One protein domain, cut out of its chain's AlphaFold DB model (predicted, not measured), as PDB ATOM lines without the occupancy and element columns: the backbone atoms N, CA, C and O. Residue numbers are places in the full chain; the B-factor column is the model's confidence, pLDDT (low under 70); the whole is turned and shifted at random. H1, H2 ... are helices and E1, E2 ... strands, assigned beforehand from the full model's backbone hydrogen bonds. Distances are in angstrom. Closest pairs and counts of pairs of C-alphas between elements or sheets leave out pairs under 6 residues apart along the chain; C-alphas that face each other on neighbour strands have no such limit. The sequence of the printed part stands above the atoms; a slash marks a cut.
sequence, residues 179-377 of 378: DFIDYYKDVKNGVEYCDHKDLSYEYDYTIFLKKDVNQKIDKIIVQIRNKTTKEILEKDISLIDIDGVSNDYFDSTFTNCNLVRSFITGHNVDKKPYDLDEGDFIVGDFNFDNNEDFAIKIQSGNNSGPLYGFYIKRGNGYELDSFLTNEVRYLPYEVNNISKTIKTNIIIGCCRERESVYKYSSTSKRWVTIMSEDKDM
ATOM      1  N   ASP A 179      -7.951 -21.817  12.330       59.81
ATOM      2  CA  ASP A 179      -7.975 -20.891  11.191       59.81
ATOM      3  C   ASP A 179      -7.113 -21.402  10.026       59.81
ATOM      4  O   ASP A 179      -7.161 -20.853   8.940       59.81
ATOM      5  N   PHE A 180      -6.353 -22.489  10.203       60.66
ATOM      6  CA  PHE A 180      -5.481 -23.046   9.163       60.66
ATOM      7  C   PHE A 180      -6.244 -23.751   8.030       60.66
ATOM      8  O   PHE A 180      -5.905 -23.613   6.858       60.66
ATOM      9  N   ILE A 181      -7.293 -24.510   8.368       60.59
ATOM     10  CA  ILE A 181      -8.158 -25.128   7.350       60.59
ATOM     11  C   ILE A 181      -8.907 -24.035   6.592       60.59
ATOM     12  O   ILE A 181      -9.049 -24.126   5.377       60.59
ATOM     13  N   ASP A 182      -9.363 -23.011   7.306       64.12
ATOM     14  CA  ASP A 182     -10.064 -21.890   6.698       64.12
ATOM     15  C   ASP A 182      -9.097 -21.014   5.889       64.12
ATOM     16  O   ASP A 182      -9.455 -20.618   4.793       64.12
ATOM     17  N   TYR A 183      -7.833 -20.869   6.303       65.44
ATOM     18  CA  TYR A 183      -6.764 -20.243   5.521       65.44
ATOM     19  C   TYR A 183      -6.552 -20.968   4.191       65.44
ATOM     20  O   TYR A 183      -6.638 -20.346   3.140       65.44
ATOM     21  N   TYR A 184      -6.365 -22.290   4.192       62.56
ATOM     22  CA  TYR A 184      -6.192 -23.036   2.939       62.56
ATOM     23  C   TYR A 184      -7.465 -23.118   2.087       62.56
ATOM     24  O   TYR A 184      -7.368 -23.250   0.868       62.56
ATOM     25  N   LYS A 185      -8.651 -23.010   2.695       60.97
ATOM     26  CA  LYS A 185      -9.919 -22.862   1.964       60.97
ATOM     27  C   LYS A 185     -10.101 -21.455   1.381       60.97
ATOM     28  O   LYS A 185     -10.689 -21.333   0.307       60.97
ATOM     29  N   ASP A 186      -9.598 -20.425   2.059       55.72
ATOM     30  CA  ASP A 186      -9.695 -19.015   1.666       55.72
ATOM     31  C   ASP A 186      -8.580 -18.579   0.707       55.72
ATOM     32  O   ASP A 186      -8.762 -17.602  -0.030       55.72
ATOM     33  N   VAL A 187      -7.467 -19.324   0.623       55.34
ATOM     34  CA  VAL A 187      -6.495 -19.228  -0.479       55.34
ATOM     35  C   VAL A 187      -7.154 -19.787  -1.748       55.34
ATOM     36  O   VAL A 187      -6.985 -20.930  -2.169       55.34
ATOM     37  N   LYS A 188      -7.992 -18.922  -2.323       46.59
ATOM     38  CA  LYS A 188      -8.754 -19.057  -3.561       46.59
ATOM     39  C   LYS A 188      -7.927 -19.694  -4.684       46.59
ATOM     40  O   LYS A 188      -6.880 -19.180  -5.056       46.59
ATOM     41  N   ASN A 189      -8.529 -20.710  -5.307       52.25
ATOM     42  CA  ASN A 189      -8.166 -21.338  -6.582       52.25
ATOM     43  C   ASN A 189      -6.818 -22.089  -6.599       52.25
ATOM     44  O   ASN A 189      -5.796 -21.526  -6.977       52.25
ATOM     45  N   GLY A 190      -6.840 -23.396  -6.308       62.19
ATOM     46  CA  GLY A 190      -5.752 -24.306  -6.711       62.19
ATOM     47  C   GLY A 190      -5.241 -25.289  -5.659       62.19
ATOM     48  O   GLY A 190      -4.370 -26.091  -5.985       62.19
ATOM     49  N   VAL A 191      -5.760 -25.258  -4.427       73.88
ATOM     50  CA  VAL A 191      -5.408 -26.249  -3.397       73.88
ATOM     51  C   VAL A 191      -6.432 -27.381  -3.403       73.88
ATOM     52  O   VAL A 191      -7.596 -27.196  -3.048       73.88
ATOM     53  N   GLU A 192      -5.986 -28.562  -3.812       86.38
ATOM     54  CA  GLU A 192      -6.736 -29.811  -3.678       86.38
ATOM     55  C   GLU A 192      -6.389 -30.463  -2.338       86.38
ATOM     56  O   GLU A 192      -5.248 -30.371  -1.876       86.38
ATOM     57  N   TYR A 193      -7.367 -31.110  -1.701       92.00
ATOM     58  CA  TYR A 193      -7.120 -31.846  -0.468       92.00
ATOM     59  C   TYR A 193      -7.892 -33.160  -0.393       92.00
ATOM     60  O   TYR A 193      -8.978 -33.300  -0.960       92.00
ATOM     61  N   CYS A 194      -7.330 -34.102   0.360       94.69
ATOM     62  CA  CYS A 194      -7.939 -35.387   0.671       94.69
ATOM     63  C   CYS A 194      -8.011 -35.584   2.187       94.69
ATOM     64  O   CYS A 194      -6.989 -35.529   2.871       94.69
ATOM     65  N   ASP A 195      -9.217 -35.832   2.701       95.81
ATOM     66  CA  ASP A 195      -9.468 -36.134   4.112       95.81
ATOM     67  C   ASP A 195      -9.648 -37.642   4.323       95.81
ATOM     68  O   ASP A 195     -10.525 -38.269   3.725       95.81
ATOM     69  N   HIS A 196      -8.880 -38.212   5.250       97.69
ATOM     70  CA  HIS A 196      -8.888 -39.637   5.569       97.69
ATOM     71  C   HIS A 196      -9.046 -39.872   7.073       97.69
ATOM     72  O   HIS A 196      -8.167 -39.553   7.873       97.69
ATOM     73  N   LYS A 197     -10.171 -40.479   7.466       97.56
ATOM     74  CA  LYS A 197     -10.515 -40.751   8.878       97.56
ATOM     75  C   LYS A 197     -10.455 -42.232   9.246       97.56
ATOM     76  O   LYS A 197     -10.674 -42.595  10.399       97.56
ATOM     77  N   ASP A 198     -10.186 -43.097   8.283       97.75
ATOM     78  CA  ASP A 198     -10.291 -44.554   8.381       97.75
ATOM     79  C   ASP A 198      -8.976 -45.288   8.078       97.75
ATOM     80  O   ASP A 198      -8.914 -46.515   8.161       97.75
ATOM     81  N   LEU A 199      -7.897 -44.549   7.805       98.00
ATOM     82  CA  LEU A 199      -6.560 -45.117   7.594       98.00
ATOM     83  C   LEU A 199      -5.808 -45.426   8.893       98.00
ATOM     84  O   LEU A 199      -4.797 -46.118   8.860       98.00
ATOM     85  N   SER A 200      -6.290 -44.944  10.034       98.06
ATOM     86  CA  SER A 200      -5.640 -45.100  11.335       98.06
ATOM     87  C   SER A 200      -6.672 -45.237  12.448       98.06
ATOM     88  O   SER A 200      -7.791 -44.728  12.324       98.06
ATOM     89  N   TYR A 201      -6.313 -45.890  13.554       96.94
ATOM     90  CA  TYR A 201      -7.143 -45.880  14.763       96.94
ATOM     91  C   TYR A 201      -6.899 -44.634  15.629       96.94
ATOM     92  O   TYR A 201      -7.798 -44.221  16.366       96.94
ATOM     93  N   GLU A 202      -5.724 -44.011  15.517       96.50
ATOM     94  CA  GLU A 202      -5.263 -42.916  16.378       96.50
ATOM     95  C   GLU A 202      -5.324 -41.530  15.724       96.50
ATOM     96  O   GLU A 202      -5.513 -40.533  16.427       96.50
ATOM     97  N   TYR A 203      -5.218 -41.455  14.399       97.50
ATOM     98  CA  TYR A 203      -5.056 -40.218  13.643       97.50
ATOM     99  C   TYR A 203      -6.102 -40.063  12.535       97.50
ATOM    100  O   TYR A 203      -6.551 -41.036  11.925       97.50
ATOM    101  N   ASP A 204      -6.501 -38.817  12.296       97.56
ATOM    102  CA  ASP A 204      -7.093 -38.370  11.036       97.56
ATOM    103  C   ASP A 204      -5.974 -37.738  10.193       97.56
ATOM    104  O   ASP A 204      -5.162 -36.977  10.732       97.56
ATOM    105  N   TYR A 205      -5.941 -38.027   8.894       97.38
ATOM    106  CA  TYR A 205      -4.985 -37.441   7.953       97.38
ATOM    107  C   TYR A 205      -5.705 -36.510   6.985       97.38
ATOM    108  O   TYR A 205      -6.717 -36.896   6.401       97.38
ATOM    109  N   THR A 206      -5.157 -35.319   6.778       95.69
ATOM    110  CA  THR A 206      -5.559 -34.416   5.698       95.69
ATOM    111  C   THR A 206      -4.337 -34.106   4.853       95.69
ATOM    112  O   THR A 206      -3.310 -33.671   5.371       95.69
ATOM    113  N   ILE A 207      -4.439 -34.349   3.553       95.12
ATOM    114  CA  ILE A 207      -3.351 -34.154   2.597       95.12
ATOM    115  C   ILE A 207      -3.708 -32.941   1.758       95.12
ATOM    116  O   ILE A 207      -4.752 -32.957   1.117       95.12
ATOM    117  N   PHE A 208      -2.863 -31.915   1.753       92.44
ATOM    118  CA  PHE A 208      -3.013 -30.736   0.908       92.44
ATOM    119  C   PHE A 208      -1.972 -30.761  -0.204       92.44
ATOM    120  O   PHE A 208      -0.790 -31.016   0.040       92.44
ATOM    121  N   LEU A 209      -2.409 -30.454  -1.419       90.31
ATOM    122  CA  LEU A 209      -1.551 -30.345  -2.589       90.31
ATOM    123  C   LEU A 209      -1.404 -28.876  -2.954       90.31
ATOM    124  O   LEU A 209      -2.384 -28.202  -3.284       90.31
ATOM    125  N   LYS A 210      -0.170 -28.384  -2.938       87.81
ATOM    126  CA  LYS A 210       0.166 -27.081  -3.498       87.81
ATOM    127  C   LYS A 210       0.714 -27.294  -4.901       87.81
ATOM    128  O   LYS A 210       1.757 -27.925  -5.070       87.81
ATOM    129  N   LYS A 211      -0.003 -26.771  -5.892       85.75
ATOM    130  CA  LYS A 211       0.411 -26.801  -7.295       85.75
ATOM    131  C   LYS A 211       1.173 -25.525  -7.667       85.75
ATOM    132  O   LYS A 211       0.899 -24.457  -7.119       85.75
ATOM    133  N   ASP A 212       2.135 -25.645  -8.576       84.62
ATOM    134  CA  ASP A 212       2.853 -24.521  -9.171       84.62
ATOM    135  C   ASP A 212       1.987 -23.785 -10.214       84.62
ATOM    136  O   ASP A 212       0.831 -24.130 -10.481       84.62
ATOM    137  N   VAL A 213       2.562 -22.762 -10.851       85.19
ATOM    138  CA  VAL A 213       1.893 -21.990 -11.914       85.19
ATOM    139  C   VAL A 213       1.510 -22.830 -13.143       85.19
ATOM    140  O   VAL A 213       0.640 -22.419 -13.908       85.19
ATOM    141  N   ASN A 214       2.124 -24.003 -13.325       84.88
ATOM    142  CA  ASN A 214       1.861 -24.947 -14.413       84.88
ATOM    143  C   ASN A 214       0.908 -26.078 -13.997       84.88
ATOM    144  O   ASN A 214       0.759 -27.038 -14.751       84.88
ATOM    145  N   GLN A 215       0.267 -25.979 -12.823       82.81
ATOM    146  CA  GLN A 215      -0.600 -27.011 -12.239       82.81
ATOM    147  C   GLN A 215       0.123 -28.313 -11.843       82.81
ATOM    148  O   GLN A 215      -0.539 -29.312 -11.553       82.81
ATOM    149  N   LYS A 216       1.459 -28.316 -11.770       83.44
ATOM    150  CA  LYS A 216       2.237 -29.457 -11.266       83.44
ATOM    151  C   LYS A 216       2.303 -29.419  -9.751       83.44
ATOM    152  O   LYS A 216       2.403 -28.344  -9.171       83.44
ATOM    153  N   ILE A 217       2.272 -30.576  -9.096       83.94
ATOM    154  CA  ILE A 217       2.411 -30.650  -7.636       83.94
ATOM    155  C   ILE A 217       3.833 -30.214  -7.254       83.94
ATOM    156  O   ILE A 217       4.808 -30.843  -7.654       83.94
ATOM    157  N   ASP A 218       3.935 -29.133  -6.485       84.12
ATOM    158  CA  ASP A 218       5.191 -28.569  -5.976       84.12
ATOM    159  C   ASP A 218       5.466 -29.066  -4.550       84.12
ATOM    160  O   ASP A 218       6.548 -29.557  -4.221       84.12
ATOM    161  N   LYS A 219       4.436 -29.003  -3.700       88.12
ATOM    162  CA  LYS A 219       4.528 -29.350  -2.281       88.12
ATOM    163  C   LYS A 219       3.313 -30.155  -1.839       88.12
ATOM    164  O   LYS A 219       2.177 -29.819  -2.175       88.12
ATOM    165  N   ILE A 220       3.563 -31.184  -1.038       91.25
ATOM    166  CA  ILE A 220       2.537 -31.960  -0.340       91.25
ATOM    167  C   ILE A 220       2.628 -31.607   1.142       91.25
ATOM    168  O   ILE A 220       3.709 -31.611   1.725       91.25
ATOM    169  N   ILE A 221       1.498 -31.296   1.764       92.38
ATOM    170  CA  ILE A 221       1.423 -31.014   3.199       92.38
ATOM    171  C   ILE A 221       0.528 -32.071   3.821       92.38
ATOM    172  O   ILE A 221      -0.640 -32.190   3.458       92.38
ATOM    173  N   VAL A 222       1.069 -32.846   4.757       95.56
ATOM    174  CA  VAL A 222       0.297 -33.839   5.505       95.56
ATOM    175  C   VAL A 222       0.017 -33.304   6.895       95.56
ATOM    176  O   VAL A 222       0.909 -33.178   7.735       95.56
ATOM    177  N   GLN A 223      -1.251 -33.022   7.146       95.06
ATOM    178  CA  GLN A 223      -1.764 -32.704   8.461       95.06
ATOM    179  C   GLN A 223      -2.227 -33.990   9.154       95.06
ATOM    180  O   GLN A 223      -3.024 -34.753   8.617       95.06
ATOM    181  N   ILE A 224      -1.739 -34.214  10.371       95.94
ATOM    182  CA  ILE A 224      -1.980 -35.413  11.172       95.94
ATOM    183  C   ILE A 224      -2.630 -34.974  12.476       95.94
ATOM    184  O   ILE A 224      -2.006 -34.319  13.311       95.94
ATOM    185  N   ARG A 225      -3.899 -35.320  12.670       95.62
ATOM    186  CA  ARG A 225      -4.669 -34.932  13.854       95.62
ATOM    187  C   ARG A 225      -4.903 -36.132  14.749       95.62
ATOM    188  O   ARG A 225      -5.583 -37.073  14.357       95.62
ATOM    189  N   ASN A 226      -4.428 -36.073  15.987       95.38
ATOM    190  CA  ASN A 226      -4.757 -37.079  16.991       95.38
ATOM    191  C   ASN A 226      -6.268 -37.067  17.275       95.38
ATOM    192  O   ASN A 226      -6.837 -36.054  17.694       95.38
ATOM    193  N   LYS A 227      -6.931 -38.206  17.080       95.44
ATOM    194  CA  LYS A 227      -8.381 -38.356  17.259       95.44
ATOM    195  C   LYS A 227      -8.829 -38.105  18.693       95.44
ATOM    196  O   LYS A 227      -9.948 -37.622  18.892       95.44
ATOM    197  N   THR A 228      -7.972 -38.402  19.668       94.88
ATOM    198  CA  THR A 228      -8.258 -38.277  21.101       94.88
ATOM    199  C   THR A 228      -7.892 -36.894  21.626       94.88
ATOM    200  O   THR A 228      -8.764 -36.194  22.137       94.88
ATOM    201  N   THR A 229      -6.628 -36.483  21.485       95.50
ATOM    202  CA  THR A 229      -6.131 -35.215  22.057       95.50
ATOM    203  C   THR A 229      -6.512 -33.999  21.217       95.50
ATOM    204  O   THR A 229      -6.464 -32.879  21.714       95.50
ATOM    205  N   LYS A 230      -6.908 -34.211  19.953       93.94
ATOM    206  CA  LYS A 230      -7.131 -33.166  18.938       93.94
ATOM    207  C   LYS A 230      -5.885 -32.345  18.608       93.94
ATOM    208  O   LYS A 230      -5.975 -31.382  17.852       93.94
ATOM    209  N   GLU A 231      -4.719 -32.738  19.116       92.00
ATOM    210  CA  GLU A 231      -3.452 -32.145  18.721       92.00
ATOM    211  C   GLU A 231      -3.200 -32.419  17.242       92.00
ATOM    212  O   GLU A 231      -3.400 -33.532  16.756       92.00
ATOM    213  N   ILE A 232      -2.766 -31.382  16.534       90.06
ATOM    214  CA  ILE A 232      -2.388 -31.470  15.126       90.06
ATOM    215  C   ILE A 232      -0.874 -31.363  15.019       90.06
ATOM    216  O   ILE A 232      -0.270 -30.463  15.612       90.06
ATOM    217  N   LEU A 233      -0.305 -32.279  14.258       90.12
ATOM    218  CA  LEU A 233       1.043 -32.244  13.731       90.12
ATOM    219  C   LEU A 233       0.968 -31.985  12.238       90.12
ATOM    220  O   LEU A 233       0.055 -32.457  11.566       90.12
ATOM    221  N   GLU A 234       1.934 -31.244  11.729       86.75
ATOM    222  CA  GLU A 234       2.030 -30.947  10.311       86.75
ATOM    223  C   GLU A 234       3.376 -31.416   9.794       86.75
ATOM    224  O   GLU A 234       4.408 -31.257  10.456       86.75
ATOM    225  N   LYS A 235       3.347 -32.024   8.612       88.31
ATOM    226  CA  LYS A 235       4.538 -32.413   7.889       88.31
ATOM    227  C   LYS A 235       4.487 -31.844   6.484       88.31
ATOM    228  O   LYS A 235       3.752 -32.322   5.625       88.31
ATOM    229  N   ASP A 236       5.346 -30.863   6.270       86.12
ATOM    230  CA  ASP A 236       5.670 -30.353   4.953       86.12
ATOM    231  C   ASP A 236       6.599 -31.310   4.212       86.12
ATOM    232  O   ASP A 236       7.630 -31.742   4.742       86.12
ATOM    233  N   ILE A 237       6.232 -31.627   2.974       83.62
ATOM    234  CA  ILE A 237       6.983 -32.486   2.070       83.62
ATOM    235  C   ILE A 237       7.205 -31.715   0.774       83.62
ATOM    236  O   ILE A 237       6.305 -31.545  -0.050       83.62
ATOM    237  N   SER A 238       8.429 -31.221   0.624       79.81
ATOM    238  CA  SER A 238       8.930 -30.676  -0.630       79.81
ATOM    239  C   SER A 238       9.386 -31.838  -1.507       79.81
ATOM    240  O   SER A 238      10.253 -32.614  -1.102       79.81
ATOM    241  N   LEU A 239       8.791 -31.981  -2.690       73.00
ATOM    242  CA  LEU A 239       9.163 -33.047  -3.628       73.00
ATOM    243  C   LEU A 239      10.535 -32.794  -4.266       73.00
ATOM    244  O   LEU A 239      11.220 -33.737  -4.650       73.00
ATOM    245  N   ILE A 240      10.963 -31.529  -4.303       66.38
ATOM    246  CA  ILE A 240      12.264 -31.089  -4.828       66.38
ATOM    247  C   ILE A 240      13.426 -31.633  -3.981       66.38
ATOM    248  O   ILE A 240      14.520 -31.839  -4.498       66.38
ATOM    249  N   ASP A 241      13.185 -31.910  -2.696       64.56
ATOM    250  CA  ASP A 241      14.222 -32.368  -1.764       64.56
ATOM    251  C   ASP A 241      14.456 -33.889  -1.822       64.56
ATOM    252  O   ASP A 241      15.252 -34.426  -1.048       64.56
ATOM    253  N   ILE A 242      13.757 -34.603  -2.710       71.25
ATOM    254  CA  ILE A 242      13.881 -36.053  -2.849       71.25
ATOM    255  C   ILE A 242      14.747 -36.370  -4.069       71.25
ATOM    256  O   ILE A 242      14.320 -36.248  -5.218       71.25
ATOM    257  N   ASP A 243      15.985 -36.791  -3.804       68.38
ATOM    258  CA  ASP A 243      16.987 -37.077  -4.831       68.38
ATOM    259  C   ASP A 243      16.456 -38.020  -5.927       68.38
ATOM    260  O   ASP A 243      16.076 -39.167  -5.681       68.38
ATOM    261  N   GLY A 244      16.505 -37.546  -7.176       68.31
ATOM    262  CA  GLY A 244      16.154 -38.335  -8.359       68.31
ATOM    263  C   GLY A 244      14.670 -38.345  -8.731       68.31
ATOM    264  O   GLY A 244      14.306 -39.053  -9.670       68.31
ATOM    265  N   VAL A 245      13.831 -37.559  -8.055       71.06
ATOM    266  CA  VAL A 245      12.430 -37.352  -8.439       71.06
ATOM    267  C   VAL A 245      12.337 -36.191  -9.433       71.06
ATOM    268  O   VAL A 245      12.814 -35.093  -9.158       71.06
ATOM    269  N   SER A 246      11.730 -36.415 -10.605       70.75
ATOM    270  CA  SER A 246      11.350 -35.320 -11.509       70.75
ATOM    271  C   SER A 246       9.862 -35.000 -11.371       70.75
ATOM    272  O   SER A 246       9.021 -35.899 -11.319       70.75
ATOM    273  N   ASN A 247       9.526 -33.708 -11.366       66.06
ATOM    274  CA  ASN A 247       8.149 -33.222 -11.195       66.06
ATOM    275  C   ASN A 247       7.212 -33.577 -12.367       66.06
ATOM    276  O   ASN A 247       6.013 -33.330 -12.292       66.06
ATOM    277  N   ASP A 248       7.730 -34.159 -13.449       66.62
ATOM    278  CA  ASP A 248       6.969 -34.451 -14.669       66.62
ATOM    279  C   ASP A 248       6.040 -35.676 -14.555       66.62
ATOM    280  O   ASP A 248       5.310 -35.970 -15.496       66.62
ATOM    281  N   TYR A 249       6.052 -36.400 -13.429       67.19
ATOM    282  CA  TYR A 249       5.332 -37.675 -13.271       67.19
ATOM    283  C   TYR A 249       4.127 -37.631 -12.315       67.19
ATOM    284  O   TYR A 249       3.615 -38.691 -11.947       67.19
ATOM    285  N   PHE A 250       3.671 -36.445 -11.903       69.44
ATOM    286  CA  PHE A 250       2.632 -36.287 -10.873       69.44
ATOM    287  C   PHE A 250       1.238 -35.915 -11.385       69.44
ATOM    288  O   PHE A 250       0.334 -35.744 -10.571       69.44
ATOM    289  N   ASP A 251       1.028 -35.800 -12.698       68.50
ATOM    290  CA  ASP A 251      -0.191 -35.187 -13.255       68.50
ATOM    291  C   ASP A 251      -1.512 -35.850 -12.803       68.50
ATOM    292  O   ASP A 251      -2.553 -35.195 -12.796       68.50
ATOM    293  N   SER A 252      -1.492 -37.124 -12.392       81.44
ATOM    294  CA  SER A 252      -2.667 -37.837 -11.866       81.44
ATOM    295  C   SER A 252      -2.600 -38.195 -10.374       81.44
ATOM    296  O   SER A 252      -3.601 -38.664  -9.823       81.44
ATOM    297  N   THR A 253      -1.468 -37.980  -9.703       85.81
ATOM    298  CA  THR A 253      -1.284 -38.342  -8.290       85.81
ATOM    299  C   THR A 253      -2.192 -37.478  -7.413       85.81
ATOM    300  O   THR A 253      -2.274 -36.267  -7.601       85.81
ATOM    301  N   PHE A 254      -2.912 -38.099  -6.478       88.06
ATOM    302  CA  PHE A 254      -3.917 -37.488  -5.600       88.06
ATOM    303  C   PHE A 254      -5.171 -36.916  -6.280       88.06
ATOM    304  O   PHE A 254      -6.025 -36.346  -5.601       88.06
ATOM    305  N   THR A 255      -5.377 -37.139  -7.584       88.19
ATOM    306  CA  THR A 255      -6.651 -36.774  -8.244       88.19
ATOM    307  C   THR A 255      -7.835 -37.612  -7.750       88.19
ATOM    308  O   THR A 255      -8.991 -37.199  -7.853       88.19
ATOM    309  N   ASN A 256      -7.562 -38.793  -7.185       92.38
ATOM    310  CA  ASN A 256      -8.551 -39.668  -6.571       92.38
ATOM    311  C   ASN A 256      -8.152 -39.998  -5.130       92.38
ATOM    312  O   ASN A 256      -7.394 -40.932  -4.885       92.38
ATOM    313  N   CYS A 257      -8.767 -39.309  -4.169       94.00
ATOM    314  CA  CYS A 257      -8.554 -39.538  -2.737       94.00
ATOM    315  C   CYS A 257      -8.873 -40.975  -2.264       94.00
ATOM    316  O   CYS A 257      -8.565 -41.334  -1.137       94.00
ATOM    317  N   ASN A 258      -9.494 -41.829  -3.082       94.88
ATOM    318  CA  ASN A 258      -9.726 -43.229  -2.711       94.88
ATOM    319  C   ASN A 258      -8.544 -44.153  -3.045       94.88
ATOM    320  O   ASN A 258      -8.586 -45.330  -2.677       94.88
ATOM    321  N   LEU A 259      -7.517 -43.655  -3.741       95.06
ATOM    322  CA  LEU A 259      -6.264 -44.372  -3.985       95.06
ATOM    323  C   LEU A 259      -5.380 -44.285  -2.740       95.06
ATOM    324  O   LEU A 259      -4.328 -43.663  -2.737       95.06
ATOM    325  N   VAL A 260      -5.840 -44.886  -1.650       96.88
ATOM    326  CA  VAL A 260      -5.142 -44.912  -0.361       96.88
ATOM    327  C   VAL A 260      -5.218 -46.297   0.254       96.88
ATOM    328  O   VAL A 260      -6.142 -47.061  -0.045       96.88
ATOM    329  N   ARG A 261      -4.271 -46.623   1.134       96.50
ATOM    330  CA  ARG A 261      -4.175 -47.942   1.772       96.50
ATOM    331  C   ARG A 261      -3.747 -47.827   3.231       96.50
ATOM    332  O   ARG A 261      -2.988 -46.937   3.597       96.50
ATOM    333  N   SER A 262      -4.208 -48.742   4.075       96.81
ATOM    334  CA  SER A 262      -3.722 -48.846   5.451       96.81
ATOM    335  C   SER A 262      -3.460 -50.286   5.857       96.81
ATOM    336  O   SER A 262      -4.382 -51.097   5.944       96.81
ATOM    337  N   PHE A 263      -2.207 -50.578   6.192       94.81
ATOM    338  CA  PHE A 263      -1.813 -51.833   6.832       94.81
ATOM    339  C   PHE A 263      -2.171 -51.870   8.325       94.81
ATOM    340  O   PHE A 263      -2.107 -52.931   8.942       94.81
ATOM    341  N   ILE A 264      -2.573 -50.732   8.901       95.25
ATOM    342  CA  ILE A 264      -3.014 -50.627  10.294       95.25
ATOM    343  C   ILE A 264      -4.484 -51.031  10.433       95.25
ATOM    344  O   ILE A 264      -4.833 -51.864  11.272       95.25
ATOM    345  N   THR A 265      -5.359 -50.451   9.609       96.75
ATOM    346  CA  THR A 265      -6.812 -50.675   9.686       96.75
ATOM    347  C   THR A 265      -7.314 -51.734   8.708       96.75
ATOM    348  O   THR A 265      -8.457 -52.172   8.818       96.75
ATOM    349  N   GLY A 266      -6.481 -52.156   7.751       95.62
ATOM    350  CA  GLY A 266      -6.885 -53.027   6.645       95.62
ATOM    351  C   GLY A 266      -7.598 -52.277   5.514       95.62
ATOM    352  O   GLY A 266      -8.049 -52.906   4.555       95.62
ATOM    353  N   HIS A 267      -7.711 -50.945   5.596       96.88
ATOM    354  CA  HIS A 267      -8.394 -50.151   4.577       96.88
ATOM    355  C   HIS A 267      -7.741 -50.359   3.204       96.88
ATOM    356  O   HIS A 267      -6.541 -50.138   3.028       96.88
ATOM    357  N   ASN A 268      -8.552 -50.786   2.235       95.38
ATOM    358  CA  ASN A 268      -8.160 -51.109   0.860       95.38
ATOM    359  C   ASN A 268      -7.063 -52.172   0.699       95.38
ATOM    360  O   ASN A 268      -6.589 -52.353  -0.420       95.38
ATOM    361  N   VAL A 269      -6.706 -52.933   1.743       92.25
ATOM    362  CA  VAL A 269      -5.657 -53.964   1.636       92.25
ATOM    363  C   VAL A 269      -6.028 -55.057   0.621       92.25
ATOM    364  O   VAL A 269      -5.187 -55.496  -0.159       92.25
ATOM    365  N   ASP A 270      -7.309 -55.416   0.543       91.88
ATOM    366  CA  ASP A 270      -7.803 -56.443  -0.385       91.88
ATOM    367  C   ASP A 270      -8.053 -55.924  -1.811       91.88
ATOM    368  O   ASP A 270      -8.360 -56.704  -2.719       91.88
ATOM    369  N   LYS A 271      -7.954 -54.606  -2.044       92.25
ATOM    370  CA  LYS A 271      -8.089 -54.062  -3.397       92.25
ATOM    371  C   LYS A 271      -6.840 -54.424  -4.185       92.25
ATOM    372  O   LYS A 271      -5.732 -54.041  -3.812       92.25
ATOM    373  N   LYS A 272      -7.035 -55.152  -5.283       90.38
ATOM    374  CA  LYS A 272      -5.952 -55.494  -6.201       90.38
ATOM    375  C   LYS A 272      -5.401 -54.203  -6.833       90.38
ATOM    376  O   LYS A 272      -6.204 -53.473  -7.419       90.38
ATOM    377  N   PRO A 273      -4.087 -53.931  -6.743       88.62
ATOM    378  CA  PRO A 273      -3.487 -52.789  -7.420       88.62
ATOM    379  C   PRO A 273      -3.614 -52.931  -8.938       88.62
ATOM    380  O   PRO A 273      -3.558 -54.041  -9.484       88.62
ATOM    381  N   TYR A 274      -3.770 -51.800  -9.617       86.12
ATOM    382  CA  TYR A 274      -3.629 -51.714 -11.067       86.12
ATOM    383  C   TYR A 274      -2.173 -51.356 -11.369       86.12
ATOM    384  O   TYR A 274      -1.673 -50.391 -10.809       86.12
ATOM    385  N   ASP A 275      -1.476 -52.146 -12.188       85.25
ATOM    386  CA  ASP A 275      -0.068 -51.909 -12.558       85.25
ATOM    387  C   ASP A 275       0.881 -51.659 -11.366       85.25
ATOM    388  O   ASP A 275       1.755 -50.797 -11.412       85.25
ATOM    389  N   LEU A 276       0.710 -52.430 -10.281       89.25
ATOM    390  CA  LEU A 276       1.479 -52.301  -9.028       89.25
ATOM    391  C   LEU A 276       1.290 -50.951  -8.305       89.25
ATOM    392  O   LEU A 276       1.997 -50.661  -7.339       89.25
ATOM    393  N   ASP A 277       0.323 -50.136  -8.731       91.31
ATOM    394  CA  ASP A 277      -0.063 -48.911  -8.050       91.31
ATOM    395  C   ASP A 277      -0.984 -49.213  -6.864       91.31
ATOM    396  O   ASP A 277      -2.163 -49.555  -7.005       91.31
ATOM    397  N   GLU A 278      -0.403 -49.100  -5.674       92.25
ATOM    398  CA  GLU A 278      -1.037 -49.410  -4.398       92.25
ATOM    399  C   GLU A 278      -1.721 -48.204  -3.734       92.25
ATOM    400  O   GLU A 278      -2.339 -48.364  -2.675       92.25
ATOM    401  N   GLY A 279      -1.637 -47.022  -4.354       94.81
ATOM    402  CA  GLY A 279      -2.227 -45.775  -3.876       94.81
ATOM    403  C   GLY A 279      -1.234 -44.619  -3.746       94.81
ATOM    404  O   GLY A 279      -0.023 -44.782  -3.825       94.81
ATOM    405  N   ASP A 280      -1.754 -43.419  -3.532       95.62
ATOM    406  CA  ASP A 280      -0.985 -42.184  -3.381       95.62
ATOM    407  C   ASP A 280      -0.518 -41.960  -1.932       95.62
ATOM    408  O   ASP A 280       0.537 -41.367  -1.698       95.62
ATOM    409  N   PHE A 281      -1.275 -42.472  -0.954       97.38
ATOM    410  CA  PHE A 281      -0.966 -42.371   0.474       97.38
ATOM    411  C   PHE A 281      -1.222 -43.688   1.204       97.38
ATOM    412  O   PHE A 281      -2.307 -44.274   1.111       97.38
ATOM    413  N   ILE A 282      -0.215 -44.150   1.947       97.88
ATOM    414  CA  ILE A 282      -0.245 -45.427   2.655       97.88
ATOM    415  C   ILE A 282       0.124 -45.231   4.119       97.88
ATOM    416  O   ILE A 282       1.111 -44.574   4.426       97.88
ATOM    417  N   VAL A 283      -0.631 -45.852   5.025       97.88
ATOM    418  CA  VAL A 283      -0.352 -45.863   6.472       97.88
ATOM    419  C   VAL A 283       0.043 -47.274   6.914       97.88
ATOM    420  O   VAL A 283      -0.589 -48.258   6.520       97.88
ATOM    421  N   GLY A 284       1.086 -47.397   7.733       96.69
ATOM    422  CA  GLY A 284       1.613 -48.687   8.192       96.69
ATOM    423  C   GLY A 284       2.618 -48.530   9.331       96.69
ATOM    424  O   GLY A 284       3.038 -47.424   9.618       96.69
ATOM    425  N   ASP A 285       3.008 -49.624   9.983       97.00
ATOM    426  CA  ASP A 285       4.176 -49.653  10.878       97.00
ATOM    427  C   ASP A 285       5.338 -50.218  10.066       97.00
ATOM    428  O   ASP A 285       5.464 -51.438   9.902       97.00
ATOM    429  N   PHE A 286       6.129 -49.336   9.456       96.81
ATOM    430  CA  PHE A 286       7.168 -49.780   8.537       96.81
ATOM    431  C   PHE A 286       8.423 -50.199   9.294       96.81
ATOM    432  O   PHE A 286       9.111 -51.100   8.828       96.81
ATOM    433  N   ASN A 287       8.714 -49.611  10.460       96.62
ATOM    434  CA  ASN A 287       9.930 -49.892  11.232       96.62
ATOM    435  C   ASN A 287       9.749 -50.922  12.379       96.62
ATOM    436  O   ASN A 287      10.711 -51.226  13.094       96.62
ATOM    437  N   PHE A 288       8.551 -51.488  12.546       96.69
ATOM    438  CA  PHE A 288       8.196 -52.487  13.559       96.69
ATOM    439  C   PHE A 288       8.389 -52.021  15.009       96.69
ATOM    440  O   PHE A 288       8.889 -52.796  15.855       96.69
ATOM    441  N   ASP A 289       8.060 -50.761  15.293       95.19
ATOM    442  CA  ASP A 289       8.091 -50.178  16.637       95.19
ATOM    443  C   ASP A 289       6.697 -49.986  17.267       95.19
ATOM    444  O   ASP A 289       6.601 -49.583  18.431       95.19
ATOM    445  N   ASN A 290       5.644 -50.428  16.570       94.69
ATOM    446  CA  ASN A 290       4.225 -50.278  16.906       94.69
ATOM    447  C   ASN A 290       3.726 -48.827  16.913       94.69
ATOM    448  O   ASN A 290       2.692 -48.552  17.523       94.69
ATOM    449  N   ASN A 291       4.434 -47.903  16.265       95.44
ATOM    450  CA  ASN A 291       3.880 -46.605  15.912       95.44
ATOM    451  C   ASN A 291       3.403 -46.597  14.460       95.44
ATOM    452  O   ASN A 291       3.891 -47.339  13.614       95.44
ATOM    453  N   GLU A 292       2.435 -45.731  14.179       96.38
ATOM    454  CA  GLU A 292       1.957 -45.521  12.820       96.38
ATOM    455  C   GLU A 292       2.882 -44.556  12.067       96.38
ATOM    456  O   GLU A 292       3.036 -43.386  12.442       96.38
ATOM    457  N   ASP A 293       3.454 -45.070  10.988       97.44
ATOM    458  CA  ASP A 293       4.223 -44.386   9.961       97.44
ATOM    459  C   ASP A 293       3.349 -44.162   8.714       97.44
ATOM    460  O   ASP A 293       2.227 -44.673   8.602       97.44
ATOM    461  N   PHE A 294       3.863 -43.423   7.732       98.06
ATOM    462  CA  PHE A 294       3.197 -43.308   6.436       98.06
ATOM    463  C   PHE A 294       4.185 -43.275   5.271       98.06
ATOM    464  O   PHE A 294       5.361 -42.954   5.430       98.06
ATOM    465  N   ALA A 295       3.694 -43.612   4.085       97.62
ATOM    466  CA  ALA A 295       4.409 -43.519   2.827       97.62
ATOM    467  C   ALA A 295       3.583 -42.713   1.822       97.62
ATOM    468  O   ALA A 295       2.359 -42.845   1.761       97.62
ATOM    469  N   ILE A 296       4.260 -41.875   1.040       96.12
ATOM    470  CA  ILE A 296       3.645 -41.028   0.014       96.12
ATOM    471  C   ILE A 296       4.226 -41.389  -1.335       96.12
ATOM    472  O   ILE A 296       5.443 -41.540  -1.449       96.12
ATOM    473  N   LYS A 297       3.376 -41.503  -2.353       94.50
ATOM    474  CA  LYS A 297       3.828 -41.653  -3.733       94.50
ATOM    475  C   LYS A 297       4.590 -40.400  -4.159       94.50
ATOM    476  O   LYS A 297       4.033 -39.307  -4.189       94.50
ATOM    477  N   ILE A 298       5.861 -40.578  -4.490       91.12
ATOM    478  CA  ILE A 298       6.778 -39.517  -4.938       91.12
ATOM    479  C   ILE A 298       7.121 -39.651  -6.423       91.12
ATOM    480  O   ILE A 298       7.827 -38.823  -6.978       91.12
ATOM    481  N   GLN A 299       6.673 -40.717  -7.078       89.31
ATOM    482  CA  GLN A 299       6.753 -40.857  -8.523       89.31
ATOM    483  C   GLN A 299       5.741 -41.916  -8.950       89.31
ATOM    484  O   GLN A 299       5.700 -42.987  -8.346       89.31
ATOM    485  N   SER A 300       4.973 -41.665 -10.013       87.31
ATOM    486  CA  SER A 300       4.035 -42.663 -10.566       87.31
ATOM    487  C   SER A 300       4.724 -43.949 -11.040       87.31
ATOM    488  O   SER A 300       4.090 -44.993 -11.133       87.31
ATOM    489  N   GLY A 301       6.043 -43.893 -11.256       81.38
ATOM    490  CA  GLY A 301       6.852 -45.035 -11.656       81.38
ATOM    491  C   GLY A 301       6.670 -45.418 -13.124       81.38
ATOM    492  O   GLY A 301       5.959 -44.757 -13.875       81.38
ATOM    493  N   ASN A 302       7.361 -46.482 -13.533       82.88
ATOM    494  CA  ASN A 302       7.219 -47.109 -14.856       82.88
ATOM    495  C   ASN A 302       6.593 -48.508 -14.668       82.88
ATOM    496  O   ASN A 302       5.891 -48.747 -13.694       82.88
ATOM    497  N   ASN A 303       6.913 -49.476 -15.533       86.31
ATOM    498  CA  ASN A 303       6.461 -50.874 -15.420       86.31
ATOM    499  C   ASN A 303       6.740 -51.539 -14.052       86.31
ATOM    500  O   ASN A 303       6.169 -52.580 -13.753       86.31
ATOM    501  N   SER A 304       7.639 -50.977 -13.240       90.25
ATOM    502  CA  SER A 304       7.995 -51.471 -11.903       90.25
ATOM    503  C   SER A 304       7.051 -50.995 -10.789       90.25
ATOM    504  O   SER A 304       7.239 -51.396  -9.644       90.25
ATOM    505  N   GLY A 305       6.072 -50.146 -11.112       91.50
ATOM    506  CA  GLY A 305       5.197 -49.492 -10.144       91.50
ATOM    507  C   GLY A 305       5.777 -48.192  -9.565       91.50
ATOM    508  O   GLY A 305       6.926 -47.831  -9.859       91.50
ATOM    509  N   PRO A 306       4.978 -47.479  -8.753       93.50
ATOM    510  CA  PRO A 306       5.330 -46.188  -8.169       93.50
ATOM    511  C   PRO A 306       6.448 -46.259  -7.126       93.50
ATOM    512  O   PRO A 306       6.651 -47.276  -6.457       93.50
ATOM    513  N   LEU A 307       7.140 -45.129  -6.963       93.69
ATOM    514  CA  LEU A 307       8.136 -44.925  -5.911       93.69
ATOM    515  C   LEU A 307       7.523 -44.161  -4.739       93.69
ATOM    516  O   LEU A 307       6.678 -43.281  -4.935       93.69
ATOM    517  N   TYR A 308       7.995 -44.460  -3.532       95.31
ATOM    518  CA  TYR A 308       7.458 -43.923  -2.289       95.31
ATOM    519  C   TYR A 308       8.528 -43.288  -1.402       95.31
ATOM    520  O   TYR A 308       9.606 -43.845  -1.193       95.31
ATOM    521  N   GLY A 309       8.183 -42.136  -0.826       95.69
ATOM    522  CA  GLY A 309       8.880 -41.546   0.310       95.69
ATOM    523  C   GLY A 309       8.283 -42.073   1.608       95.69
ATOM    524  O   GLY A 309       7.076 -41.944   1.820       95.69
ATOM    525  N   PHE A 310       9.109 -42.666   2.468       97.25
ATOM    526  CA  PHE A 310       8.671 -43.273   3.729       97.25
ATOM    527  C   PHE A 310       8.988 -42.356   4.907       97.25
ATOM    528  O   PHE A 310      10.145 -42.003   5.129       97.25
ATOM    529  N   TYR A 311       7.973 -42.008   5.690       97.44
ATOM    530  CA  TYR A 311       8.064 -41.090   6.818       97.44
ATOM    531  C   TYR A 311       7.785 -41.828   8.119       97.44
ATOM    532  O   TYR A 311       6.663 -42.254   8.393       97.44
ATOM    533  N   ILE A 312       8.830 -41.953   8.929       96.81
ATOM    534  CA  ILE A 312       8.834 -42.727  10.162       96.81
ATOM    535  C   ILE A 312       8.624 -41.806  11.353       96.81
ATOM    536  O   ILE A 312       9.257 -40.747  11.455       96.81
ATOM    537  N   LYS A 313       7.766 -42.215  12.287       95.00
ATOM    538  CA  LYS A 313       7.514 -41.446  13.502       95.00
ATOM    539  C   LYS A 313       8.756 -41.432  14.399       95.00
ATOM    540  O   LYS A 313       9.308 -42.466  14.782       95.00
ATOM    541  N   ARG A 314       9.205 -40.234  14.771       93.69
ATOM    542  CA  ARG A 314      10.356 -39.988  15.650       93.69
ATOM    543  C   ARG A 314       9.993 -38.915  16.672       93.69
ATOM    544  O   ARG A 314       9.850 -37.738  16.354       93.69
ATOM    545  N   GLY A 315       9.831 -39.331  17.929       92.00
ATOM    546  CA  GLY A 315       9.380 -38.436  18.996       92.00
ATOM    547  C   GLY A 315       8.002 -37.853  18.678       92.00
ATOM    548  O   GLY A 315       7.048 -38.601  18.474       92.00
ATOM    549  N   ASN A 316       7.920 -36.524  18.619       89.44
ATOM    550  CA  ASN A 316       6.687 -35.811  18.288       89.44
ATOM    551  C   ASN A 316       6.526 -35.553  16.784       89.44
ATOM    552  O   ASN A 316       5.574 -34.888  16.417       89.44
ATOM    553  N   GLY A 317       7.436 -36.002  15.915       93.38
ATOM    554  CA  GLY A 317       7.412 -35.676  14.488       93.38
ATOM    555  C   GLY A 317       7.571 -36.886  13.577       93.38
ATOM    556  O   GLY A 317       7.627 -38.028  14.029       93.38
ATOM    557  N   TYR A 318       7.661 -36.603  12.279       95.50
ATOM    558  CA  TYR A 318       7.896 -37.585  11.225       95.50
ATOM    559  C   TYR A 318       9.146 -37.214  10.424       95.50
ATOM    560  O   TYR A 318       9.321 -36.060  10.011       95.50
ATOM    561  N   GLU A 319      10.007 -38.197  10.190       95.12
ATOM    562  CA  GLU A 319      11.284 -38.052   9.489       95.12
ATOM    563  C   GLU A 319      11.319 -38.966   8.263       95.12
ATOM    564  O   GLU A 319      10.858 -40.102   8.332       95.12
ATOM    565  N   LEU A 320      11.868 -38.480   7.146       95.50
ATOM    566  CA  LEU A 320      12.064 -39.296   5.947       95.50
ATOM    567  C   LEU A 320      13.119 -40.374   6.239       95.50
ATOM    568  O   LEU A 320      14.256 -40.051   6.586       95.50
ATOM    569  N   ASP A 321      12.766 -41.648   6.089       96.00
ATOM    570  CA  ASP A 321      13.717 -42.750   6.219       96.00
ATOM    571  C   ASP A 321      14.431 -42.967   4.888       96.00
ATOM    572  O   ASP A 321      13.842 -43.394   3.891       96.00
ATOM    573  N   SER A 322      15.727 -42.655   4.876       95.12
ATOM    574  CA  SER A 322      16.545 -42.712   3.670       95.12
ATOM    575  C   SER A 322      16.699 -44.131   3.128       95.12
ATOM    576  O   SER A 322      16.801 -44.300   1.921       95.12
ATOM    577  N   PHE A 323      16.732 -45.158   3.983       96.56
ATOM    578  CA  PHE A 323      16.892 -46.531   3.508       96.56
ATOM    579  C   PHE A 323      15.606 -47.014   2.844       96.56
ATOM    580  O   PHE A 323      15.640 -47.526   1.728       96.56
ATOM    581  N   LEU A 324      14.461 -46.825   3.500       97.06
ATOM    582  CA  LEU A 324      13.176 -47.199   2.919       97.06
ATOM    583  C   LEU A 324      12.903 -46.414   1.629       97.06
ATOM    584  O   LEU A 324      12.494 -46.994   0.629       97.06
ATOM    585  N   THR A 325      13.219 -45.121   1.610       95.81
ATOM    586  CA  THR A 325      12.988 -44.271   0.433       95.81
ATOM    587  C   THR A 325      13.947 -44.580  -0.717       95.81
ATOM    588  O   THR A 325      13.510 -44.638  -1.860       95.81
ATOM    589  N   ASN A 326      15.237 -44.832  -0.452       94.25
ATOM    590  CA  ASN A 326      16.244 -44.955  -1.516       94.25
ATOM    591  C   ASN A 326      16.608 -46.395  -1.886       94.25
ATOM    592  O   ASN A 326      16.950 -46.629  -3.043       94.25
ATOM    593  N   GLU A 327      16.529 -47.346  -0.954       95.19
ATOM    594  CA  GLU A 327      16.905 -48.750  -1.185       95.19
ATOM    595  C   GLU A 327      15.683 -49.657  -1.362       95.19
ATOM    596  O   GLU A 327      15.694 -50.550  -2.212       95.19
ATOM    597  N   VAL A 328      14.621 -49.442  -0.575       96.06
ATOM    598  CA  VAL A 328      13.371 -50.213  -0.715       96.06
ATOM    599  C   VAL A 328      12.529 -49.649  -1.850       96.06
ATOM    600  O   VAL A 328      12.152 -50.417  -2.732       96.06
ATOM    601  N   ARG A 329      12.327 -48.321  -1.875       94.06
ATOM    602  CA  ARG A 329      11.691 -47.493  -2.924       94.06
ATOM    603  C   ARG A 329      10.227 -47.791  -3.242       94.06
ATOM    604  O   ARG A 329       9.445 -46.866  -3.414       94.06
ATOM    605  N   TYR A 330       9.869 -49.057  -3.355       95.31
ATOM    606  CA  TYR A 330       8.559 -49.551  -3.747       95.31
ATOM    607  C   TYR A 330       7.771 -49.974  -2.511       95.31
ATOM    608  O   TYR A 330       8.353 -50.339  -1.484       95.31
ATOM    609  N   LEU A 331       6.442 -49.956  -2.602       95.38
ATOM    610  CA  LEU A 331       5.619 -50.435  -1.499       95.38
ATOM    611  C   LEU A 331       5.816 -51.953  -1.318       95.38
ATOM    612  O   LEU A 331       5.794 -52.694  -2.304       95.38
ATOM    613  N   PRO A 332       6.021 -52.447  -0.085       94.44
ATOM    614  CA  PRO A 332       6.165 -53.875   0.140       94.44
ATOM    615  C   PRO A 332       4.843 -54.613  -0.086       94.44
ATOM    616  O   PRO A 332       3.805 -54.215   0.442       94.44
ATOM    617  N   TYR A 333       4.899 -55.736  -0.808       92.06
ATOM    618  CA  TYR A 333       3.748 -56.632  -0.975       92.06
ATOM    619  C   TYR A 333       3.575 -57.569   0.235       92.06
ATOM    620  O   TYR A 333       2.503 -58.133   0.448       92.06
ATOM    621  N   GLU A 334       4.630 -57.745   1.041       91.94
ATOM    622  CA  GLU A 334       4.608 -58.526   2.279       91.94
ATOM    623  C   GLU A 334       5.344 -57.772   3.394       91.94
ATOM    624  O   GLU A 334       6.507 -57.387   3.241       91.94
ATOM    625  N   VAL A 335       4.681 -57.615   4.543       92.31
ATOM    626  CA  VAL A 335       5.240 -57.048   5.778       92.31
ATOM    627  C   VAL A 335       5.086 -58.079   6.896       92.31
ATOM    628  O   VAL A 335       3.974 -58.463   7.257       92.31
ATOM    629  N   ASN A 336       6.201 -58.557   7.448       93.25
ATOM    630  CA  ASN A 336       6.217 -59.579   8.491       93.25
ATOM    631  C   ASN A 336       6.759 -59.015   9.809       93.25
ATOM    632  O   ASN A 336       7.971 -58.897  10.007       93.25
ATOM    633  N   ASN A 337       5.846 -58.743  10.741       91.88
ATOM    634  CA  ASN A 337       6.164 -58.150  12.043       91.88
ATOM    635  C   ASN A 337       6.955 -59.092  12.967       91.88
ATOM    636  O   ASN A 337       7.676 -58.625  13.850       91.88
ATOM    637  N   ILE A 338       6.849 -60.413  12.775       93.25
ATOM    638  CA  ILE A 338       7.525 -61.409  13.622       93.25
ATOM    639  C   ILE A 338       9.010 -61.479  13.263       93.25
ATOM    640  O   ILE A 338       9.870 -61.395  14.140       93.25
ATOM    641  N   SER A 339       9.325 -61.630  11.973       96.31
ATOM    642  CA  SER A 339      10.713 -61.654  11.492       96.31
ATOM    643  C   SER A 339      11.308 -60.262  11.286       96.31
ATOM    644  O   SER A 339      12.524 -60.165  11.088       96.31
ATOM    645  N   LYS A 340      10.477 -59.213  11.362       96.94
ATOM    646  CA  LYS A 340      10.813 -57.815  11.065       96.94
ATOM    647  C   LYS A 340      11.400 -57.667   9.670       96.94
ATOM    648  O   LYS A 340      12.494 -57.130   9.482       96.94
ATOM    649  N   THR A 341      10.691 -58.233   8.701       97.69
ATOM    650  CA  THR A 341      11.099 -58.233   7.298       97.69
ATOM    651  C   THR A 341      10.015 -57.652   6.420       97.69
ATOM    652  O   THR A 341       8.836 -57.900   6.660       97.69
ATOM    653  N   ILE A 342      10.430 -56.956   5.371       97.00
ATOM    654  CA  ILE A 342       9.555 -56.535   4.279       97.00
ATOM    655  C   ILE A 342      10.073 -57.114   2.969       97.00
ATOM    656  O   ILE A 342      11.286 -57.307   2.813       97.00
ATOM    657  N   LYS A 343       9.156 -57.408   2.049       97.31
ATOM    658  CA  LYS A 343       9.482 -57.890   0.707       97.31
ATOM    659  C   LYS A 343       8.876 -56.996  -0.356       97.31
ATOM    660  O   LYS A 343       7.719 -56.591  -0.243       97.31
ATOM    661  N   THR A 344       9.652 -56.742  -1.397       96.75
ATOM    662  CA  THR A 344       9.200 -56.081  -2.622       96.75
ATOM    663  C   THR A 344       9.338 -57.046  -3.791       96.75
ATOM    664  O   THR A 344      10.191 -57.937  -3.776       96.75
ATOM    665  N   ASN A 345       8.468 -56.896  -4.787       95.19
ATOM    666  CA  ASN A 345       8.579 -57.564  -6.075       95.19
ATOM    667  C   ASN A 345       8.339 -56.498  -7.144       95.19
ATOM    668  O   ASN A 345       7.318 -55.812  -7.106       95.19
ATOM    669  N   ILE A 346       9.307 -56.326  -8.040       94.69
ATOM    670  CA  ILE A 346       9.237 -55.348  -9.124       94.69
ATOM    671  C   ILE A 346       9.553 -55.989 -10.465       94.69
ATOM    672  O   ILE A 346      10.373 -56.897 -10.556       94.69
ATOM    673  N   ILE A 347       8.982 -55.438 -11.531       94.06
ATOM    674  CA  ILE A 347       9.333 -55.808 -12.903       94.06
ATOM    675  C   ILE A 347      10.616 -55.077 -13.315       94.06
ATOM    676  O   ILE A 347      10.754 -53.873 -13.101       94.06
ATOM    677  N   ILE A 348      11.554 -55.787 -13.941       92.50
ATOM    678  CA  ILE A 348      12.805 -55.254 -14.491       92.50
ATOM    679  C   ILE A 348      12.822 -55.445 -16.006       92.50
ATOM    680  O   ILE A 348      12.979 -56.552 -16.528       92.50
ATOM    681  N   GLY A 349      12.728 -54.331 -16.732       89.62
ATOM    682  CA  GLY A 349      12.648 -54.345 -18.190       89.62
ATOM    683  C   GLY A 349      11.298 -54.887 -18.663       89.62
ATOM    684  O   GLY A 349      10.257 -54.378 -18.257       89.62
ATOM    685  N   CYS A 350      11.319 -55.886 -19.548       87.56
ATOM    686  CA  CYS A 350      10.105 -56.483 -20.120       87.56
ATOM    687  C   CYS A 350       9.708 -57.828 -19.510       87.56
ATOM    688  O   CYS A 350       8.578 -58.262 -19.695       87.56
ATOM    689  N   CYS A 351      10.669 -58.536 -18.916       91.06
ATOM    690  CA  CYS A 351      10.626 -59.997 -18.916       91.06
ATOM    691  C   CYS A 351      11.244 -60.627 -17.659       91.06
ATOM    692  O   CYS A 351      11.410 -61.841 -17.599       91.06
ATOM    693  N   ARG A 352      11.630 -59.809 -16.676       95.56
ATOM    694  CA  ARG A 352      12.186 -60.271 -15.405       95.56
ATOM    695  C   ARG A 352      11.453 -59.621 -14.251       95.56
ATOM    696  O   ARG A 352      11.039 -58.471 -14.358       95.56
ATOM    697  N   GLU A 353      11.357 -60.340 -13.150       95.94
ATOM    698  CA  GLU A 353      10.955 -59.813 -11.853       95.94
ATOM    699  C   GLU A 353      12.149 -59.834 -10.895       95.94
ATOM    700  O   GLU A 353      13.046 -60.670 -11.027       95.94
ATOM    701  N   ARG A 354      12.186 -58.909  -9.939       96.81
ATOM    702  CA  ARG A 354      13.135 -58.920  -8.827       96.81
ATOM    703  C   ARG A 354      12.377 -58.980  -7.529       96.81
ATOM    704  O   ARG A 354      11.633 -58.058  -7.210       96.81
ATOM    705  N   GLU A 355      12.659 -60.017  -6.758       97.69
ATOM    706  CA  GLU A 355      12.252 -60.093  -5.366       97.69
ATOM    707  C   GLU A 355      13.399 -59.619  -4.474       97.69
ATOM    708  O   GLU A 355      14.514 -60.148  -4.532       97.69
ATOM    709  N   SER A 356      13.123 -58.636  -3.623       98.25
ATOM    710  CA  SER A 356      14.067 -58.155  -2.617       98.25
ATOM    711  C   SER A 356      13.486 -58.345  -1.223       98.25
ATOM    712  O   SER A 356      12.303 -58.108  -0.983       98.25
ATOM    713  N   VAL A 357      14.331 -58.779  -0.287       98.25
ATOM    714  CA  VAL A 357      13.964 -58.945   1.120       98.25
ATOM    715  C   VAL A 357      14.864 -58.069   1.971       98.25
ATOM    716  O   VAL A 357      16.096 -58.135   1.891       98.25
ATOM    717  N   TYR A 358      14.232 -57.285   2.833       98.25
ATOM    718  CA  TYR A 358      14.888 -56.357   3.739       98.25
ATOM    719  C   TYR A 358      14.541 -56.725   5.171       98.25
ATOM    720  O   TYR A 358      13.424 -57.158   5.462       98.25
ATOM    721  N   LYS A 359      15.499 -56.561   6.079       98.00
ATOM    722  CA  LYS A 359      15.328 -56.880   7.494       98.00
ATOM    723  C   LYS A 359      15.667 -55.683   8.361       98.00
ATOM    724  O   LYS A 359      16.737 -55.091   8.220       98.00
ATOM    725  N   TYR A 360      14.781 -55.378   9.299       97.81
ATOM    726  CA  TYR A 360      15.007 -54.350  10.297       97.81
ATOM    727  C   TYR A 360      15.674 -54.935  11.543       97.81
ATOM    728  O   TYR A 360      15.218 -55.920  12.131       97.81
ATOM    729  N   SER A 361      16.756 -54.301  11.984       95.56
ATOM    730  CA  SER A 361      17.416 -54.595  13.251       95.56
ATOM    731  C   SER A 361      16.967 -53.588  14.302       95.56
ATOM    732  O   SER A 361      17.395 -52.435  14.294       95.56
ATOM    733  N   SER A 362      16.151 -54.031  15.260       89.81
ATOM    734  CA  SER A 362      15.701 -53.168  16.363       89.81
ATOM    735  C   SER A 362      16.837 -52.728  17.289       89.81
ATOM    736  O   SER A 362      16.745 -51.664  17.893       89.81
ATOM    737  N   THR A 363      17.922 -53.505  17.376       90.62
ATOM    738  CA  THR A 363      19.091 -53.170  18.204       90.62
ATOM    739  C   THR A 363      19.859 -51.982  17.638       90.62
ATOM    740  O   THR A 363      20.212 -51.066  18.372       90.62
ATOM    741  N   SER A 364      20.117 -51.984  16.329       93.25
ATOM    742  CA  SER A 364      20.846 -50.899  15.661       93.25
ATOM    743  C   SER A 364      19.929 -49.819  15.091       93.25
ATOM    744  O   SER A 364      20.434 -48.802  14.625       93.25
ATOM    745  N   LYS A 365      18.607 -50.039  15.119       91.69
ATOM    746  CA  LYS A 365      17.580 -49.226  14.452       91.69
ATOM    747  C   LYS A 365      17.892 -48.983  12.975       91.69
ATOM    748  O   LYS A 365      17.748 -47.871  12.477       91.69
ATOM    749  N   ARG A 366      18.373 -50.023  12.291       94.25
ATOM    750  CA  ARG A 366      18.819 -49.955  10.895       94.25
ATOM    751  C   ARG A 366      18.251 -51.098  10.082       94.25
ATOM    752  O   ARG A 366      18.088 -52.209  10.586       94.25
ATOM    753  N   TRP A 367      18.037 -50.810   8.814       97.25
ATOM    754  CA  TRP A 367      17.704 -51.790   7.802       97.25
ATOM    755  C   TRP A 367      18.943 -52.378   7.144       97.25
ATOM    756  O   TRP A 367      19.990 -51.733   7.067       97.25
ATOM    757  N   VAL A 368      18.798 -53.609   6.663       97.06
ATOM    758  CA  VAL A 368      19.761 -54.274   5.787       97.06
ATOM    759  C   VAL A 368      19.023 -55.058   4.708       97.06
ATOM    760  O   VAL A 368      17.992 -55.680   4.976       97.06
ATOM    761  N   THR A 369      19.572 -55.067   3.499       97.88
ATOM    762  CA  THR A 369      19.137 -55.971   2.430       97.88
ATOM    763  C   THR A 369      19.701 -57.358   2.712       97.88
ATOM    764  O   THR A 369      20.911 -57.509   2.877       97.88
ATOM    765  N   ILE A 370      18.836 -58.369   2.800       97.62
ATOM    766  CA  ILE A 370      19.263 -59.755   3.052       97.62
ATOM    767  C   ILE A 370      19.289 -60.596   1.777       97.62
ATOM    768  O   ILE A 370      20.046 -61.559   1.701       97.62
ATOM    769  N   MET A 371      18.469 -60.240   0.788       97.38
ATOM    770  CA  MET A 371      18.349 -60.961  -0.475       97.38
ATOM    771  C   MET A 371      17.857 -60.013  -1.565       97.38
ATOM    772  O   MET A 371      17.009 -59.160  -1.306       97.38
ATOM    773  N   SER A 372      18.368 -60.193  -2.777       96.88
ATOM    774  CA  SER A 372      17.800 -59.626  -3.994       96.88
ATOM    775  C   SER A 372      18.051 -60.612  -5.127       96.88
ATOM    776  O   SER A 372      19.207 -60.912  -5.421       96.88
ATOM    777  N   GLU A 373      16.988 -61.136  -5.725       97.75
ATOM    778  CA  GLU A 373      17.061 -62.183  -6.746       97.75
ATOM    779  C   GLU A 373      16.223 -61.786  -7.963       97.75
ATOM    780  O   GLU A 373      15.053 -61.440  -7.819       97.75
ATOM    781  N   ASP A 374      16.831 -61.851  -9.150       97.31
ATOM    782  CA  ASP A 374      16.150 -61.634 -10.428       97.31
ATOM    783  C   ASP A 374      15.689 -62.991 -10.984       97.31
ATOM    784  O   ASP A 374      16.479 -63.939 -11.033       97.31
ATOM    785  N   LYS A 375      14.439 -63.079 -11.438       96.56
ATOM    786  CA  LYS A 375      13.855 -64.273 -12.068       96.56
ATOM    787  C   LYS A 375      13.248 -63.905 -13.411       96.56
ATOM    788  O   LYS A 375      12.684 -62.824 -13.564       96.56
ATOM    789  N   ASP A 376      13.369 -64.798 -14.385       96.25
ATOM    790  CA  ASP A 376      12.658 -64.655 -15.652       96.25
ATOM    791  C   ASP A 376      11.157 -64.883 -15.421       96.25
ATOM    792  O   ASP A 376      10.760 -65.804 -14.701       96.25
ATOM    793  N   MET A 377      10.323 -64.030 -16.014       90.25
ATOM    794  CA  MET A 377       8.871 -64.189 -15.979       90.25
ATOM    795  C   MET A 377       8.497 -65.323 -16.942       90.25
ATOM    796  O   MET A 377       8.763 -65.220 -18.140       90.25
TER     797      MET A 377
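AT A GLANCE: This is residues 179 to 377 of the 378 residues of an uncharacterized protein of Flavobacterium sp. (UniProt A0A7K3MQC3). Three twisted sheets follow one another along the longest axis: E1 to E4, then E5 to E9, then E10 to E13. The first two form a sandwich, partly face to face, and the short helix H2 is wedged between the second and third, while the small helix H1 lies beyond the first sheet at one end. The printed part has 199 residues, with H1, nine strands, H2 and four more strands in that order; it is mostly strand. Sheets E1 E2 E3 E4 and E10 E11 E12 E13 are antiparallel; E5 E6 E7 E8 E9 is mixed. The whole is compact, with a radius of gyration of the C-alphas of 17.0 A and spans of 53 by 38 by 31 A.

HOW THE PARTS SIT: H1, residues 179 to 186, only grazes the first sheet with residues 181 to 185. That sheet is a meander, each strand the antiparallel neighbour of the one before: E1 (191 to 196), E2 (203 to 211), E3 (217 to 226) and E4 (232 to 238). N 194 and O 207 are 2.9 A apart, as are N 206 and O 223. The second sheet has E5 (260 to 262) parallel to E6 (281 to 284), with N 283 and O 261 3.0 A apart, then a meander of E6, E7 (293 to 302), E8 (305 to 314) and E9 (317 to 320). E7 bends by 58 degrees at residue 299. The sandwich, two sheets face to face, has facing parts 10.3 A centre to centre and strands at 34 degrees; the closest C-alphas of E4 and E9 are those of Lys 235 and Tyr 318, 7.0 A. H2, residues 322 to 328, has its closest C-alpha to E8 at Thr 325, 4.9 A from that of Gly 309. The third sheet is a meander of E10 (334 to 336), E11 (341 to 348), E12 (352 to 361) and E13 (366 to 376), with N 344 and O 356 3.0 A apart. H2 is on this sheet at a height of 9.0 A, only just over E13 with 3 of its C-alphas. In H1 and H2 every O i to N i+4 pair is within hydrogen-bond range.

IN THESE COORDINATES: H1 begins at C-alpha 179 (-7.975, -20.891, 11.191). E3 is 26.4 A long, E8 28.0 A and E12 29.7 A. E13, 31.0 A, ends at C-alpha 376 (12.658, -64.655, -15.652).

THE WHOLE: The C-alphas farthest apart, those of Asp 179 and Asp 376, are 55.3 A apart. The printed part has no cut. The links E4 to E5 and E5 to E6 are long. Confidence is under 70 at residues 179 to 190, 240 to 241, 243 to 244 and 247 to 251.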